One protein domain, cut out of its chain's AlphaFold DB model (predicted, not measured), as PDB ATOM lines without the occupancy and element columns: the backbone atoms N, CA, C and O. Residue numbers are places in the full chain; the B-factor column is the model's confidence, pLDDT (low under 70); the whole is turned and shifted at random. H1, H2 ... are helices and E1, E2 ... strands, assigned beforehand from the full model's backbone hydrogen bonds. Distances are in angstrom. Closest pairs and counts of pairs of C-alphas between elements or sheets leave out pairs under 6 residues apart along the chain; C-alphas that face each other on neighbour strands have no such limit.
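This is residues 4 to 102 of the 103 residues of an uncharacterized protein of Candidatus Bathyarchaeota archaeon (UniProt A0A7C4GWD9). A helical hairpin, H2 and H3, is crossed by the long helix H4, and a small three-stranded sheet sits at the beginning of H2, with the short H1 out beyond it. The far end of H4 and the residues after it, 96 to 102, stick out. The printed part has 99 residues, with four named helices and three named strands in the order E1, E2, H1, E3, H2, H3, H4. The sheet, in the order E2, E1, E3, is antiparallel throughout, and the class is mostly helix. The whole is compact, with a radius of gyration of the C-alphas of 14.0 A and spans of 43 by 32 by 21 A.

E1, residues 4 to 6, and E2, residues 12 to 14, form a hairpin with N 4 and O 13 at 2.8 A, within hydrogen-bond range. H1, residues 17 to 20, is not on the sheet and touches no helix. E3, residues 34 to 36, is antiparallel to E1, with N 5 and O 35 at 2.8 A. E2, H1 and E3 make a split strand-helix-strand unit, two strands running the same way with a helix between them in the chain and E1 between them in the sheet; its crossover is right-handed. H2, residues 37 to 48, is on the sheet at a height of 10.9 A, over E3 and along the strands, at 12 degrees to E3 on the local plane. H3, residues 57 to 70, forms a helical hairpin with H2: residues 43 to 47 of H2 touch it, the closest C-alphas are those of Met 43 and Ala 67, 5.1 A apart, and the tilt is shallow, 28 degrees, opposite ways. H4, residues 77 to 100, touches H2 with residues 87 to 95 alone, about perpendicular at 76 degrees; the closest C-alphas, of Ile 48 and Ala 91, are 5.5 A apart. H3 and H4 are close but not clearly touching, with the C-alphas of Ile 64 and Ala 84 closest at 6.2 A. In H2 and H3 every O i to N i+4 pair is within hydrogen-bond range, in H4 18 of 20, and H1 is too short for one.

E1 begins at C-alpha 4, (-25.667, -3.326, -42.890). From first to last C-alpha, H2 is 16.3 A long, H3 20.0 A and H4 34.4 A. H2 begins at C-alpha 37, (-24.619, -5.050, -38.330), and H4 ends at C-alpha 100, (-2.382, -10.403, -29.479).

The C-alphas farthest apart, of Glu 18 and Asp 54, are 44.3 A apart. The printed part has no cut. The link from H1 to E3 is long, 13 residues. The mean pLDDT of the printed part is 77.2, and it is under 70 at residues 17 to 22, 71, 74 to 84 and 99 to 102.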
ATOM      1  N   TYR A   4     -25.571  -2.012 -42.272       91.00
ATOM      2  CA  TYR A   4     -25.667  -3.326 -42.890       91.00
ATOM      3  C   TYR A   4     -24.293  -3.835 -43.301       91.00
ATOM      4  O   TYR A   4     -23.382  -3.054 -43.565       91.00
ATOM      5  N   VAL A   5     -24.170  -5.158 -43.366       89.81
ATOM      6  CA  VAL A   5     -22.974  -5.865 -43.820       89.81
ATOM      7  C   VAL A   5     -23.372  -6.834 -44.921       89.81
ATOM      8  O   VAL A   5     -24.310  -7.622 -44.764       89.81
ATOM      9  N   CYS A   6     -22.662  -6.784 -46.046       89.00
ATOM     10  CA  CYS A   6     -22.808  -7.764 -47.108       89.00
ATOM     11  C   CYS A   6     -22.046  -9.042 -46.749       89.00
ATOM     12  O   CYS A   6     -20.819  -9.069 -46.772       89.00
ATOM     13  N   LEU A   7     -22.759 -10.137 -46.513       83.56
ATOM     14  CA  LEU A   7     -22.167 -11.442 -46.211       83.56
ATOM     15  C   LEU A   7     -21.335 -12.016 -47.373       83.56
ATOM     16  O   LEU A   7     -20.506 -12.898 -47.170       83.56
ATOM     17  N   PHE A   8     -21.552 -11.531 -48.599       83.19
ATOM     18  CA  PHE A   8     -20.843 -12.014 -49.784       83.19
ATOM     19  C   PHE A   8     -19.461 -11.373 -49.981       83.19
ATOM     20  O   PHE A   8     -18.559 -12.042 -50.469       83.19
ATOM     21  N   CYS A   9     -19.286 -10.096 -49.630       84.19
ATOM     22  CA  CYS A   9     -18.032  -9.362 -49.873       84.19
ATOM     23  C   CYS A   9     -17.470  -8.637 -48.641       84.19
ATOM     24  O   CYS A   9     -16.419  -8.017 -48.731       84.19
ATOM     25  N   GLY A  10     -18.168  -8.672 -47.503       85.31
ATOM     26  CA  GLY A  10     -17.763  -7.999 -46.267       85.31
ATOM     27  C   GLY A  10     -18.024  -6.490 -46.230       85.31
ATOM     28  O   GLY A  10     -17.799  -5.875 -45.195       85.31
ATOM     29  N   HIS A  11     -18.516  -5.881 -47.315       91.50
ATOM     30  CA  HIS A  11     -18.768  -4.438 -47.361       91.50
ATOM     31  C   HIS A  11     -19.791  -3.997 -46.302       91.50
ATOM     32  O   HIS A  11     -20.912  -4.518 -46.258       91.50
ATOM     33  N   GLU A  12     -19.409  -3.016 -45.479       92.81
ATOM     34  CA  GLU A  12     -20.284  -2.346 -44.516       92.81
ATOM     35  C   GLU A  12     -20.827  -1.032 -45.085       92.81
ATOM     36  O   GLU A  12     -20.063  -0.196 -45.554       92.81
ATOM     37  N   PHE A  13     -22.133  -0.801 -44.973       92.06
ATOM     38  CA  PHE A  13     -22.771   0.408 -45.497       92.06
ATOM     39  C   PHE A  13     -24.008   0.806 -44.688       92.06
ATOM     40  O   PHE A  13     -24.545   0.026 -43.900       92.06
ATOM     41  N   GLU A  14     -24.473   2.039 -44.872       91.44
ATOM     42  CA  GLU A  14     -25.716   2.527 -44.273       91.44
ATOM     43  C   GLU A  14     -26.875   2.367 -45.256       91.44
ATOM     44  O   GLU A  14     -26.782   2.771 -46.416       91.44
ATOM     45  N   ALA A  15     -27.986   1.788 -44.799       83.69
ATOM     46  CA  ALA A  15     -29.197   1.688 -45.603       83.69
ATOM     47  C   ALA A  15     -30.178   2.806 -45.227       83.69
ATOM     48  O   ALA A  15     -30.424   3.069 -44.047       83.69
ATOM     49  N   ARG A  16     -30.772   3.451 -46.238       79.00
ATOM     50  CA  ARG A  16     -31.927   4.343 -46.050       79.00
ATOM     51  C   ARG A  16     -33.146   3.517 -45.639       79.00
ATOM     52  O   ARG A  16     -33.320   2.414 -46.151       79.00
ATOM     53  N   GLU A  17     -33.989   4.046 -44.751       68.06
ATOM     54  CA  GLU A  17     -35.161   3.331 -44.206       68.06
ATOM     55  C   GLU A  17     -36.109   2.797 -45.289       68.06
ATOM     56  O   GLU A  17     -36.661   1.705 -45.157       68.06
ATOM     57  N   GLU A  18     -36.228   3.525 -46.395       64.44
ATOM     58  CA  GLU A  18     -37.010   3.149 -47.577       64.44
ATOM     59  C   GLU A  18     -36.533   1.824 -48.198       64.44
ATOM     60  O   GLU A  18     -37.347   0.987 -48.584       64.44
ATOM     61  N   ASN A  19     -35.219   1.572 -48.205       67.75
ATOM     62  CA  ASN A  19     -34.619   0.372 -48.797       67.75
ATOM     63  C   ASN A  19     -34.741  -0.861 -47.887       67.75
ATOM     64  O   ASN A  19     -34.640  -1.996 -48.349       67.75
ATOM     65  N   ILE A  20     -34.973  -0.661 -46.587       66.25
ATOM     66  CA  ILE A  20     -35.096  -1.753 -45.610       66.25
ATOM     67  C   ILE A  20     -36.366  -2.564 -45.865       66.25
ATOM     68  O   ILE A  20     -36.372  -3.783 -45.694       66.25
ATOM     69  N   ARG A  21     -37.437  -1.897 -46.313       63.47
ATOM     70  CA  ARG A  21     -38.746  -2.517 -46.562       63.47
ATOM     71  C   ARG A  21     -38.783  -3.364 -47.838       63.47
ATOM     72  O   ARG A  21     -39.680  -4.190 -47.977       63.47
ATOM     73  N   SER A  22     -37.819  -3.185 -48.745       65.69
ATOM     74  CA  SER A  22     -37.875  -3.696 -50.122       65.69
ATOM     75  C   SER A  22     -36.657  -4.521 -50.543       65.69
ATOM     76  O   SER A  22     -36.481  -4.722 -51.734       65.69
ATOM     77  N   PHE A  23     -35.860  -5.029 -49.596       71.50
ATOM     78  CA  PHE A  23     -34.573  -5.728 -49.780       71.50
ATOM     79  C   PHE A  23     -33.347  -4.809 -49.857       71.50
ATOM     80  O   PHE A  23     -33.218  -3.943 -50.720       71.50
ATOM     81  N   VAL A  24     -32.381  -5.076 -48.975       83.75
ATOM     82  CA  VAL A  24     -31.111  -4.351 -48.922       83.75
ATOM     83  C   VAL A  24     -30.107  -4.997 -49.879       83.75
ATOM     84  O   VAL A  24     -29.745  -6.166 -49.729       83.75
ATOM     85  N   LYS A  25     -29.650  -4.222 -50.864       87.50
ATOM     86  CA  LYS A  25     -28.653  -4.629 -51.860       87.50
ATOM     87  C   LYS A  25     -27.298  -3.998 -51.542       87.50
ATOM     88  O   LYS A  25     -27.232  -2.821 -51.197       87.50
ATOM     89  N   CYS A  26     -26.229  -4.771 -51.681       88.00
ATOM     90  CA  CYS A  26     -24.868  -4.259 -51.577       88.00
ATOM     91  C   CYS A  26     -24.523  -3.429 -52.819       88.00
ATOM     92  O   CYS A  26     -24.685  -3.923 -53.932       88.00
ATOM     93  N   GLY A  27     -24.006  -2.214 -52.629       86.75
ATOM     94  CA  GLY A  27     -23.563  -1.351 -53.732       86.75
ATOM     95  C   GLY A  27     -22.260  -1.788 -54.416       86.75
ATOM     96  O   GLY A  27     -22.009  -1.359 -55.531       86.75
ATOM     97  N   GLU A  28     -21.457  -2.650 -53.781       88.81
ATOM     98  CA  GLU A  28     -20.136  -3.063 -54.296       88.81
ATOM     99  C   GLU A  28     -20.197  -4.321 -55.169       88.81
ATOM    100  O   GLU A  28     -19.486  -4.448 -56.159       88.81
ATOM    101  N   CYS A  29     -21.037  -5.291 -54.798       86.56
ATOM    102  CA  CYS A  29     -21.097  -6.596 -55.469       86.56
ATOM    103  C   CYS A  29     -22.509  -6.995 -55.904       86.56
ATOM    104  O   CYS A  29     -22.756  -8.163 -56.217       86.56
ATOM    105  N   ASP A  30     -23.450  -6.051 -55.834       85.19
ATOM    106  CA  ASP A  30     -24.844  -6.191 -56.257       85.19
ATOM    107  C   ASP A  30     -25.622  -7.368 -55.629       85.19
ATOM    108  O   ASP A  30     -26.712  -7.726 -56.084       85.19
ATOM    109  N   ASN A  31     -25.111  -7.968 -54.551       82.56
ATOM    110  CA  ASN A  31     -25.780  -9.067 -53.858       82.56
ATOM    111  C   ASN A  31     -26.790  -8.572 -52.817       82.56
ATOM    112  O   ASN A  31     -26.583  -7.577 -52.128       82.56
ATOM    113  N   TYR A  32     -27.846  -9.363 -52.627       84.69
ATOM    114  CA  TYR A  32     -28.895  -9.144 -51.620       84.69
ATOM    115  C   TYR A  32     -28.614  -9.849 -50.286       84.69
ATOM    116  O   TYR A  32     -29.447  -9.856 -49.386       84.69
ATOM    117  N   TRP A  33     -27.435 -10.459 -50.151       82.31
ATOM    118  CA  TRP A  33     -26.976 -11.115 -48.927       82.31
ATOM    119  C   TRP A  33     -26.505 -10.084 -47.898       82.31
ATOM    120  O   TRP A  33     -25.354 -10.107 -47.474       82.31
ATOM    121  N   CYS A  34     -27.376  -9.145 -47.541       86.06
ATOM    122  CA  CYS A  34     -27.077  -8.066 -46.610       86.06
ATOM    123  C   CYS A  34     -27.875  -8.261 -45.324       86.06
ATOM    124  O   CYS A  34     -29.089  -8.459 -45.355       86.06
ATOM    125  N   VAL A  35     -27.196  -8.189 -44.186       86.44
ATOM    126  CA  VAL A  35     -27.802  -8.296 -42.852       86.44
ATOM    127  C   VAL A  35     -27.500  -7.040 -42.050       86.44
ATOM    128  O   VAL A  35     -26.536  -6.342 -42.358       86.44
ATOM    129  N   SER A  36     -28.304  -6.740 -41.029       89.81
ATOM    130  CA  SER A  36     -27.960  -5.657 -40.106       89.81
ATOM    131  C   SER A  36     -26.639  -5.965 -39.400       89.81
ATOM    132  O   SER A  36     -26.304  -7.128 -39.161       89.81
ATOM    133  N   LYS A  37     -25.894  -4.917 -39.042       89.62
ATOM    134  CA  LYS A  37     -24.619  -5.050 -38.330       89.62
ATOM    135  C   LYS A  37     -24.772  -5.813 -37.012       89.62
ATOM    136  O   LYS A  37     -23.933  -6.641 -36.699       89.62
ATOM    137  N   GLU A  38     -25.873  -5.612 -36.295       89.00
ATOM    138  CA  GLU A  38     -26.192  -6.358 -35.068       89.00
ATOM    139  C   GLU A  38     -26.262  -7.872 -35.319       89.00
ATOM    140  O   GLU A  38     -25.552  -8.638 -34.674       89.00
ATOM    141  N   LYS A  39     -27.025  -8.306 -36.332       85.62
ATOM    142  CA  LYS A  39     -27.114  -9.725 -36.712       85.62
ATOM    143  C   LYS A  39     -25.781 -10.281 -37.198       85.62
ATOM    144  O   LYS A  39     -25.482 -11.449 -36.978       85.62
ATOM    145  N   PHE A  40     -24.990  -9.463 -37.890       87.62
ATOM    146  CA  PHE A  40     -23.647  -9.850 -38.307       87.62
ATOM    147  C   PHE A  40     -22.751 -10.150 -37.100       87.62
ATOM    148  O   PHE A  40     -22.139 -11.214 -37.044       87.62
ATOM    149  N   GLU A  41     -22.727  -9.261 -36.108       88.69
ATOM    150  CA  GLU A  41     -21.957  -9.449 -34.877       88.69
ATOM    151  C   GLU A  41     -22.442 -10.670 -34.075       88.69
ATOM    152  O   GLU A  41     -21.623 -11.451 -33.591       88.69
ATOM    153  N   GLU A  42     -23.755 -10.911 -34.002       86.75
ATOM    154  CA  GLU A  42     -24.316 -12.132 -33.404       86.75
ATOM    155  C   GLU A  42     -23.814 -13.408 -34.102       86.75
ATOM    156  O   GLU A  42     -23.362 -14.335 -33.426       86.75
ATOM    157  N   MET A  43     -23.829 -13.454 -35.442       84.31
ATOM    158  CA  MET A  43     -23.312 -14.607 -36.199       84.31
ATOM    159  C   MET A  43     -21.833 -14.856 -35.925       84.31
ATOM    160  O   MET A  43     -21.428 -16.001 -35.717       84.31
ATOM    161  N   ILE A  44     -21.025 -13.794 -35.924       85.75
ATOM    162  CA  ILE A  44     -19.583 -13.893 -35.692       85.75
ATOM    163  C   ILE A  44     -19.294 -14.385 -34.270       85.75
ATOM    164  O   ILE A  44     -18.471 -15.281 -34.098       85.75
ATOM    165  N   ASN A  45     -20.004 -13.881 -33.260       85.44
ATOM    166  CA  ASN A  45     -19.827 -14.313 -31.872       85.44
ATOM    167  C   ASN A  45     -20.174 -15.792 -31.655       85.44
ATOM    168  O   ASN A  45     -19.542 -16.460 -30.836       85.44
ATOM    169  N   GLU A  46     -21.154 -16.323 -32.385       82.06
ATOM    170  CA  GLU A  46     -21.463 -17.755 -32.363       82.06
ATOM    171  C   GLU A  46     -20.382 -18.576 -33.075       82.06
ATOM    172  O   GLU A  46     -19.936 -19.595 -32.548       82.06
ATOM    173  N   LEU A  47     -19.906 -18.109 -34.230       80.44
ATOM    174  CA  LEU A  47     -18.865 -18.790 -34.999       80.44
ATOM    175  C   LEU A  47     -17.518 -18.833 -34.283       80.44
ATOM    176  O   LEU A  47     -16.862 -19.871 -34.301       80.44
ATOM    177  N   ILE A  48     -17.118 -17.762 -33.595       82.81
ATOM    178  CA  ILE A  48     -15.855 -17.709 -32.841       82.81
ATOM    179  C   ILE A  48     -15.771 -18.824 -31.784       82.81
ATOM    180  O   ILE A  48     -14.679 -19.306 -31.491       82.81
ATOM    181  N   LYS A  49     -16.904 -19.289 -31.239       81.50
ATOM    182  CA  LYS A  49     -16.939 -20.400 -30.267       81.50
ATOM    183  C   LYS A  49     -16.571 -21.749 -30.899       81.50
ATOM    184  O   LYS A  49     -16.107 -22.640 -30.188       81.50
ATOM    185  N   VAL A  50     -16.779 -21.887 -32.211       77.56
ATOM    186  CA  VAL A  50     -16.600 -23.122 -32.990       77.56
ATOM    187  C   VAL A  50     -15.298 -23.104 -33.799       77.56
ATOM    188  O   VAL A  50     -14.669 -24.146 -33.956       77.56
ATOM    189  N   VAL A  51     -14.862 -21.941 -34.293       75.75
ATOM    190  CA  VAL A  51     -13.680 -21.793 -35.163       75.75
ATOM    191  C   VAL A  51     -12.373 -21.880 -34.356       75.75
ATOM    192  O   VAL A  51     -11.906 -20.901 -33.760       75.75
ATOM    193  N   ARG A  52     -11.739 -23.055 -34.380       77.12
ATOM    194  CA  ARG A  52     -10.389 -23.339 -33.868       77.12
ATOM    195  C   ARG A  52      -9.526 -23.909 -34.993       77.12
ATOM    196  O   ARG A  52     -10.056 -24.396 -35.987       77.12
ATOM    197  N   ASP A  53      -8.206 -23.832 -34.835       70.44
ATOM    198  CA  ASP A  53      -7.261 -24.312 -35.861       70.44
ATOM    199  C   ASP A  53      -7.329 -25.841 -36.050       70.44
ATOM    200  O   ASP A  53      -6.939 -26.355 -37.093       70.44
ATOM    201  N   ASP A  54      -7.861 -26.558 -35.058       80.25
ATOM    202  CA  ASP A  54      -8.060 -28.006 -35.022       80.25
ATOM    203  C   ASP A  54      -9.533 -28.431 -35.180       80.25
ATOM    204  O   ASP A  54      -9.844 -29.617 -35.056       80.25
ATOM    205  N   THR A  55     -10.452 -27.498 -35.463       76.81
ATOM    206  CA  THR A  55     -11.878 -27.827 -35.597       76.81
ATOM    207  C   THR A  55     -12.111 -28.733 -36.812       76.81
ATOM    208  O   THR A  55     -11.780 -28.343 -37.937       76.81
ATOM    209  N   PRO A  56     -12.744 -29.910 -36.640       83.25
ATOM    210  CA  PRO A  56     -13.132 -30.756 -37.760       83.25
ATOM    211  C   PRO A  56     -14.015 -30.008 -38.767       83.25
ATOM    212  O   PRO A  56     -14.935 -29.279 -38.399       83.25
ATOM    213  N   VAL A  57     -13.786 -30.231 -40.065       76.69
ATOM    214  CA  VAL A  57     -14.504 -29.531 -41.152       76.69
ATOM    215  C   VAL A  57     -16.028 -29.676 -41.044       76.69
ATOM    216  O   VAL A  57     -16.759 -28.739 -41.358       76.69
ATOM    217  N   LEU A  58     -16.525 -30.828 -40.581       75.06
ATOM    218  CA  LEU A  58     -17.961 -31.053 -40.395       75.06
ATOM    219  C   LEU A  58     -18.544 -30.197 -39.262       75.06
ATOM    220  O   LEU A  58     -19.617 -29.624 -39.440       75.06
ATOM    221  N   ASP A  59     -17.816 -30.044 -38.157       78.25
ATOM    222  CA  ASP A  59     -18.227 -29.207 -37.023       78.25
ATOM    223  C   ASP A  59     -18.203 -27.725 -37.406       78.25
ATOM    224  O   ASP A  59     -19.097 -26.961 -37.042       78.25
ATOM    225  N   LEU A  60     -17.222 -27.322 -38.220       78.31
ATOM    226  CA  LEU A  60     -17.146 -25.978 -38.788       78.31
ATOM    227  C   LEU A  60     -18.362 -25.678 -39.679       78.31
ATOM    228  O   LEU A  60     -19.004 -24.635 -39.533       78.31
ATOM    229  N   ILE A  61     -18.711 -26.600 -40.581       76.75
ATOM    230  CA  ILE A  61     -19.884 -26.471 -41.455       76.75
ATOM    231  C   ILE A  61     -21.173 -26.421 -40.627       76.75
ATOM    232  O   ILE A  61     -22.058 -25.618 -40.935       76.75
ATOM    233  N   ASP A  62     -21.288 -27.233 -39.575       78.81
ATOM    234  CA  ASP A  62     -22.474 -27.233 -38.720       78.81
ATOM    235  C   ASP A  62     -22.593 -25.956 -37.873       78.81
ATOM    236  O   ASP A  62     -23.685 -25.391 -37.741       78.81
ATOM    237  N   GLY A  63     -21.470 -25.426 -37.386       78.81
ATOM    238  CA  GLY A  63     -21.407 -24.126 -36.721       78.81
ATOM    239  C   GLY A  63     -21.885 -22.997 -37.631       78.81
ATOM    240  O   GLY A  63     -22.722 -22.185 -37.235       78.81
ATOM    241  N   ILE A  64     -21.440 -22.993 -38.890       77.81
ATOM    242  CA  ILE A  64     -21.885 -22.031 -39.908       77.81
ATOM    243  C   ILE A  64     -23.367 -22.191 -40.219       77.81
ATOM    244  O   ILE A  64     -24.102 -21.201 -40.250       77.81
ATOM    245  N   ARG A  65     -23.834 -23.428 -40.404       78.25
ATOM    246  CA  ARG A  65     -25.255 -23.720 -40.617       78.25
ATOM    247  C   ARG A  65     -26.102 -23.177 -39.467       78.25
ATOM    248  O   ARG A  65     -27.126 -22.545 -39.718       78.25
ATOM    249  N   THR A  66     -25.665 -23.387 -38.230       80.50
ATOM    250  CA  THR A  66     -26.361 -22.944 -37.018       80.50
ATOM    251  C   THR A  66     -26.373 -21.423 -36.890       80.50
ATOM    252  O   THR A  66     -27.438 -20.845 -36.661       80.50
ATOM    253  N   ALA A  67     -25.231 -20.759 -37.089       79.81
ATOM    254  CA  ALA A  67     -25.127 -19.301 -37.036       79.81
ATOM    255  C   ALA A  67     -26.032 -18.632 -38.086       79.81
ATOM    256  O   ALA A  67     -26.813 -17.737 -37.765       79.81
ATOM    257  N   LEU A  68     -26.012 -19.134 -39.323       76.62
ATOM    258  CA  LEU A  68     -26.883 -18.645 -40.391       76.62
ATOM    259  C   LEU A  68     -28.368 -18.903 -40.086       76.62
ATOM    260  O   LEU A  68     -29.199 -18.007 -40.258       76.62
ATOM    261  N   ALA A  69     -28.714 -20.093 -39.582       76.94
ATOM    262  CA  ALA A  69     -30.091 -20.439 -39.235       76.94
ATOM    263  C   ALA A  69     -30.660 -19.544 -38.121       76.94
ATOM    264  O   ALA A  69     -31.807 -19.104 -38.237       76.94
ATOM    265  N   LYS A  70     -29.863 -19.226 -37.086       73.62
ATOM    266  CA  LYS A  70     -30.248 -18.289 -36.011       73.62
ATOM    267  C   LYS A  70     -30.595 -16.904 -36.553       73.62
ATOM    268  O   LYS A  70     -31.537 -16.278 -36.077       73.62
ATOM    269  N   CYS A  71     -29.918 -16.464 -37.609       69.62
ATOM    270  CA  CYS A  71     -30.179 -15.172 -38.241       69.62
ATOM    271  C   CYS A  71     -31.248 -15.216 -39.344       69.62
ATOM    272  O   CYS A  71     -31.417 -14.247 -40.088       69.62
ATOM    273  N   GLY A  72     -32.007 -16.313 -39.431       72.81
ATOM    274  CA  GLY A  72     -33.121 -16.476 -40.368       72.81
ATOM    275  C   GLY A  72     -32.693 -16.848 -41.789       72.81
ATOM    276  O   GLY A  72     -33.534 -16.907 -42.685       72.81
ATOM    277  N   ILE A  73     -31.408 -17.135 -42.009       71.56
ATOM    278  CA  ILE A  73     -30.880 -17.574 -43.297       71.56
ATOM    279  C   ILE A  73     -31.038 -19.094 -43.393       71.56
ATOM    280  O   ILE A  73     -30.234 -19.866 -42.873       71.56
ATOM    281  N   LYS A  74     -32.093 -19.542 -44.079       64.00
ATOM    282  CA  LYS A  74     -32.362 -20.965 -44.327       64.00
ATOM    283  C   LYS A  74     -31.982 -21.338 -45.771       64.00
ATOM    284  O   LYS A  74     -32.746 -21.097 -46.693       64.00
ATOM    285  N   GLY A  75     -30.780 -21.907 -45.934       57.00
ATOM    286  CA  GLY A  75     -30.322 -22.768 -47.043       57.00
ATOM    287  C   GLY A  75     -30.304 -22.230 -48.489       57.00
ATOM    288  O   GLY A  75     -31.340 -22.205 -49.143       57.00
ATOM    289  N   ARG A  76     -29.102 -21.998 -49.060       51.88
ATOM    290  CA  ARG A  76     -28.773 -22.324 -50.475       51.88
ATOM    291  C   ARG A  76     -27.283 -22.723 -50.624       51.88
ATOM    292  O   ARG A  76     -26.421 -21.845 -50.635       51.88
ATOM    293  N   PRO A  77     -26.967 -24.016 -50.817       52.53
ATOM    294  CA  PRO A  77     -25.677 -24.624 -50.465       52.53
ATOM    295  C   PRO A  77     -24.423 -24.023 -51.126       52.53
ATOM    296  O   PRO A  77     -23.384 -23.984 -50.485       52.53
ATOM    297  N   LEU A  78     -24.489 -23.490 -52.352       45.62
ATOM    298  CA  LEU A  78     -23.286 -23.017 -53.066       45.62
ATOM    299  C   LEU A  78     -22.937 -21.536 -52.824       45.62
ATOM    300  O   LEU A  78     -21.765 -21.204 -52.681       45.62
ATOM    301  N   LYS A  79     -23.930 -20.639 -52.701       53.72
ATOM    302  CA  LYS A  79     -23.676 -19.241 -52.281       53.72
ATOM    303  C   LYS A  79     -23.423 -19.142 -50.775       53.72
ATOM    304  O   LYS A  79     -22.686 -18.262 -50.337       53.72
ATOM    305  N   THR A  80     -23.972 -20.082 -50.001       57.66
ATOM    306  CA  THR A  80     -23.689 -20.229 -48.572       57.66
ATOM    307  C   THR A  80     -22.224 -20.583 -48.299       57.66
ATOM    308  O   THR A  80     -21.730 -20.143 -47.276       57.66
ATOM    309  N   LEU A  81     -21.500 -21.273 -49.192       60.25
ATOM    310  CA  LEU A  81     -20.080 -21.617 -48.980       60.25
ATOM    311  C   LEU A  81     -19.120 -20.419 -49.097       60.25
ATOM    312  O   LEU A  81     -18.172 -20.324 -48.325       60.25
ATOM    313  N   ILE A  82     -19.374 -19.476 -50.010       63.44
ATOM    314  CA  ILE A  82     -18.579 -18.234 -50.103       63.44
ATOM    315  C   ILE A  82     -18.836 -17.362 -48.871       63.44
ATOM    316  O   ILE A  82     -17.903 -16.873 -48.238       63.44
ATOM    317  N   VAL A  83     -20.107 -17.238 -48.476       65.50
ATOM    318  CA  VAL A  83     -20.502 -16.557 -47.234       65.50
ATOM    319  C   VAL A  83     -19.869 -17.233 -46.011       65.50
ATOM    320  O   VAL A  83     -19.314 -16.557 -45.153       65.50
ATOM    321  N   ALA A  84     -19.902 -18.565 -45.954       67.31
ATOM    322  CA  ALA A  84     -19.278 -19.379 -44.917       67.31
ATOM    323  C   ALA A  84     -17.774 -19.101 -44.816       67.31
ATOM    324  O   ALA A  84     -17.272 -18.837 -43.729       67.31
ATOM    325  N   SER A  85     -17.074 -19.104 -45.952       74.81
ATOM    326  CA  SER A  85     -15.636 -18.844 -46.019       74.81
ATOM    327  C   SER A  85     -15.279 -17.449 -45.501       74.81
ATOM    328  O   SER A  85     -14.387 -17.330 -44.662       74.81
ATOM    329  N   ASN A  86     -16.017 -16.412 -45.911       76.25
ATOM    330  CA  ASN A  86     -15.790 -15.049 -45.427       76.25
ATOM    331  C   ASN A  86     -16.042 -14.912 -43.920       76.25
ATOM    332  O   ASN A  86     -15.278 -14.247 -43.221       76.25
ATOM    333  N   LEU A  87     -17.100 -15.550 -43.411       74.38
ATOM    334  CA  LEU A  87     -17.428 -15.525 -41.986       74.38
ATOM    335  C   LEU A  87     -16.350 -16.217 -41.138       74.38
ATOM    336  O   LEU A  87     -15.975 -15.696 -40.088       74.38
ATOM    337  N   VAL A  88     -15.819 -17.353 -41.599       79.31
ATOM    338  CA  VAL A  88     -14.719 -18.062 -40.924       79.31
ATOM    339  C   VAL A  88     -13.439 -17.228 -40.937       79.31
ATOM    340  O   VAL A  88     -12.819 -17.055 -39.889       79.31
ATOM    341  N   ALA A  89     -13.075 -16.650 -42.086       80.44
ATOM    342  CA  ALA A  89     -11.881 -15.816 -42.209       80.44
ATOM    343  C   ALA A  89     -11.920 -14.601 -41.261       80.44
ATOM    344  O   ALA A  89     -10.929 -14.284 -40.598       80.44
ATOM    345  N   GLU A  90     -13.076 -13.943 -41.144       81.00
ATOM    346  CA  GLU A  90     -13.252 -12.809 -40.235       81.00
ATOM    347  C   GLU A  90     -13.217 -13.236 -38.757       81.00
ATOM    348  O   GLU A  90     -12.589 -12.561 -37.934       81.00
ATOM    349  N   ALA A  91     -13.821 -14.378 -38.413       76.75
ATOM    350  CA  ALA A  91     -13.762 -14.939 -37.063       76.75
ATOM    351  C   ALA A  91     -12.315 -15.253 -36.638       76.75
ATOM    352  O   ALA A  91     -11.886 -14.853 -35.551       76.75
ATOM    353  N   GLU A  92     -11.526 -15.891 -37.508       80.25
ATOM    354  CA  GLU A  92     -10.105 -16.151 -37.251       80.25
ATOM    355  C   GLU A  92      -9.296 -14.865 -37.075       80.25
ATOM    356  O   GLU A  92      -8.460 -14.775 -36.169       80.25
ATOM    357  N   ARG A  93      -9.532 -13.857 -37.926       85.50
ATOM    358  CA  ARG A  93      -8.841 -12.564 -37.852       85.50
ATOM    359  C   ARG A  93      -9.078 -11.902 -36.498       85.50
ATOM    360  O   ARG A  93      -8.120 -11.486 -35.844       85.50
ATOM    361  N   ARG A  94     -10.336 -11.835 -36.051       82.31
ATOM    362  CA  ARG A  94     -10.702 -11.239 -34.757       82.31
ATOM    363  C   ARG A  94     -10.145 -12.038 -33.581       82.31
ATOM    364  O   ARG A  94      -9.615 -11.430 -32.652       82.31
ATOM    365  N   ARG A  95     -10.164 -13.375 -33.647       82.94
ATOM    366  CA  ARG A  95      -9.540 -14.248 -32.634       82.94
ATOM    367  C   ARG A  95      -8.044 -13.958 -32.489       82.94
ATOM    368  O   ARG A  95      -7.567 -13.768 -31.376       82.94
ATOM    369  N   LYS A  96      -7.314 -13.863 -33.609       77.12
ATOM    370  CA  LYS A  96      -5.867 -13.573 -33.637       77.12
ATOM    371  C   LYS A  96      -5.532 -12.186 -33.078       77.12
ATOM    372  O   LYS A  96      -4.519 -12.027 -32.397       77.12
ATOM    373  N   VAL A  97      -6.371 -11.183 -33.346       76.25
ATOM    374  CA  VAL A  97      -6.223  -9.836 -32.766       76.25
ATOM    375  C   VAL A  97      -6.480  -9.864 -31.256       76.25
ATOM    376  O   VAL A  97      -5.671  -9.327 -30.506       76.25
ATOM    377  N   ALA A  98      -7.533 -10.549 -30.798       70.69
ATOM    378  CA  ALA A  98      -7.843 -10.684 -29.374       70.69
ATOM    379  C   ALA A  98      -6.723 -11.393 -28.591       70.69
ATOM    380  O   ALA A  98      -6.350 -10.936 -27.516       70.69
ATOM    381  N   SER A  99      -6.118 -12.445 -29.157       64.50
ATOM    382  CA  SER A  99      -4.971 -13.129 -28.540       64.50
ATOM    383  C   SER A  99      -3.684 -12.294 -28.520       64.50
ATOM    384  O   SER A  99      -2.797 -12.563 -27.721       64.50
ATOM    385  N   ARG A 100      -3.555 -11.295 -29.406       61.69
ATOM    386  CA  ARG A 100      -2.382 -10.403 -29.479       61.69
ATOM    387  C   ARG A 100      -2.507  -9.158 -28.601       61.69
ATOM    388  O   ARG A 100      -1.488  -8.589 -28.249       61.69
ATOM    389  N   GLY A 101      -3.726  -8.745 -28.253       56.66
ATOM    390  CA  GLY A 101      -3.992  -7.627 -27.337       56.66
ATOM    391  C   GLY A 101      -3.918  -7.986 -25.847       56.66
ATOM    392  O   GLY A 101      -4.285  -7.162 -25.018       56.66
ATOM    393  N   GLN A 102      -3.495  -9.209 -25.509       51.22
ATOM    394  CA  GLN A 102      -3.300  -9.698 -24.136       51.22
ATOM    395  C   GLN A 102      -1.812  -9.875 -23.758       51.22
ATOM    396  O   GLN A 102      -1.518 -10.562 -22.782       51.22
TER     397      GLN A 102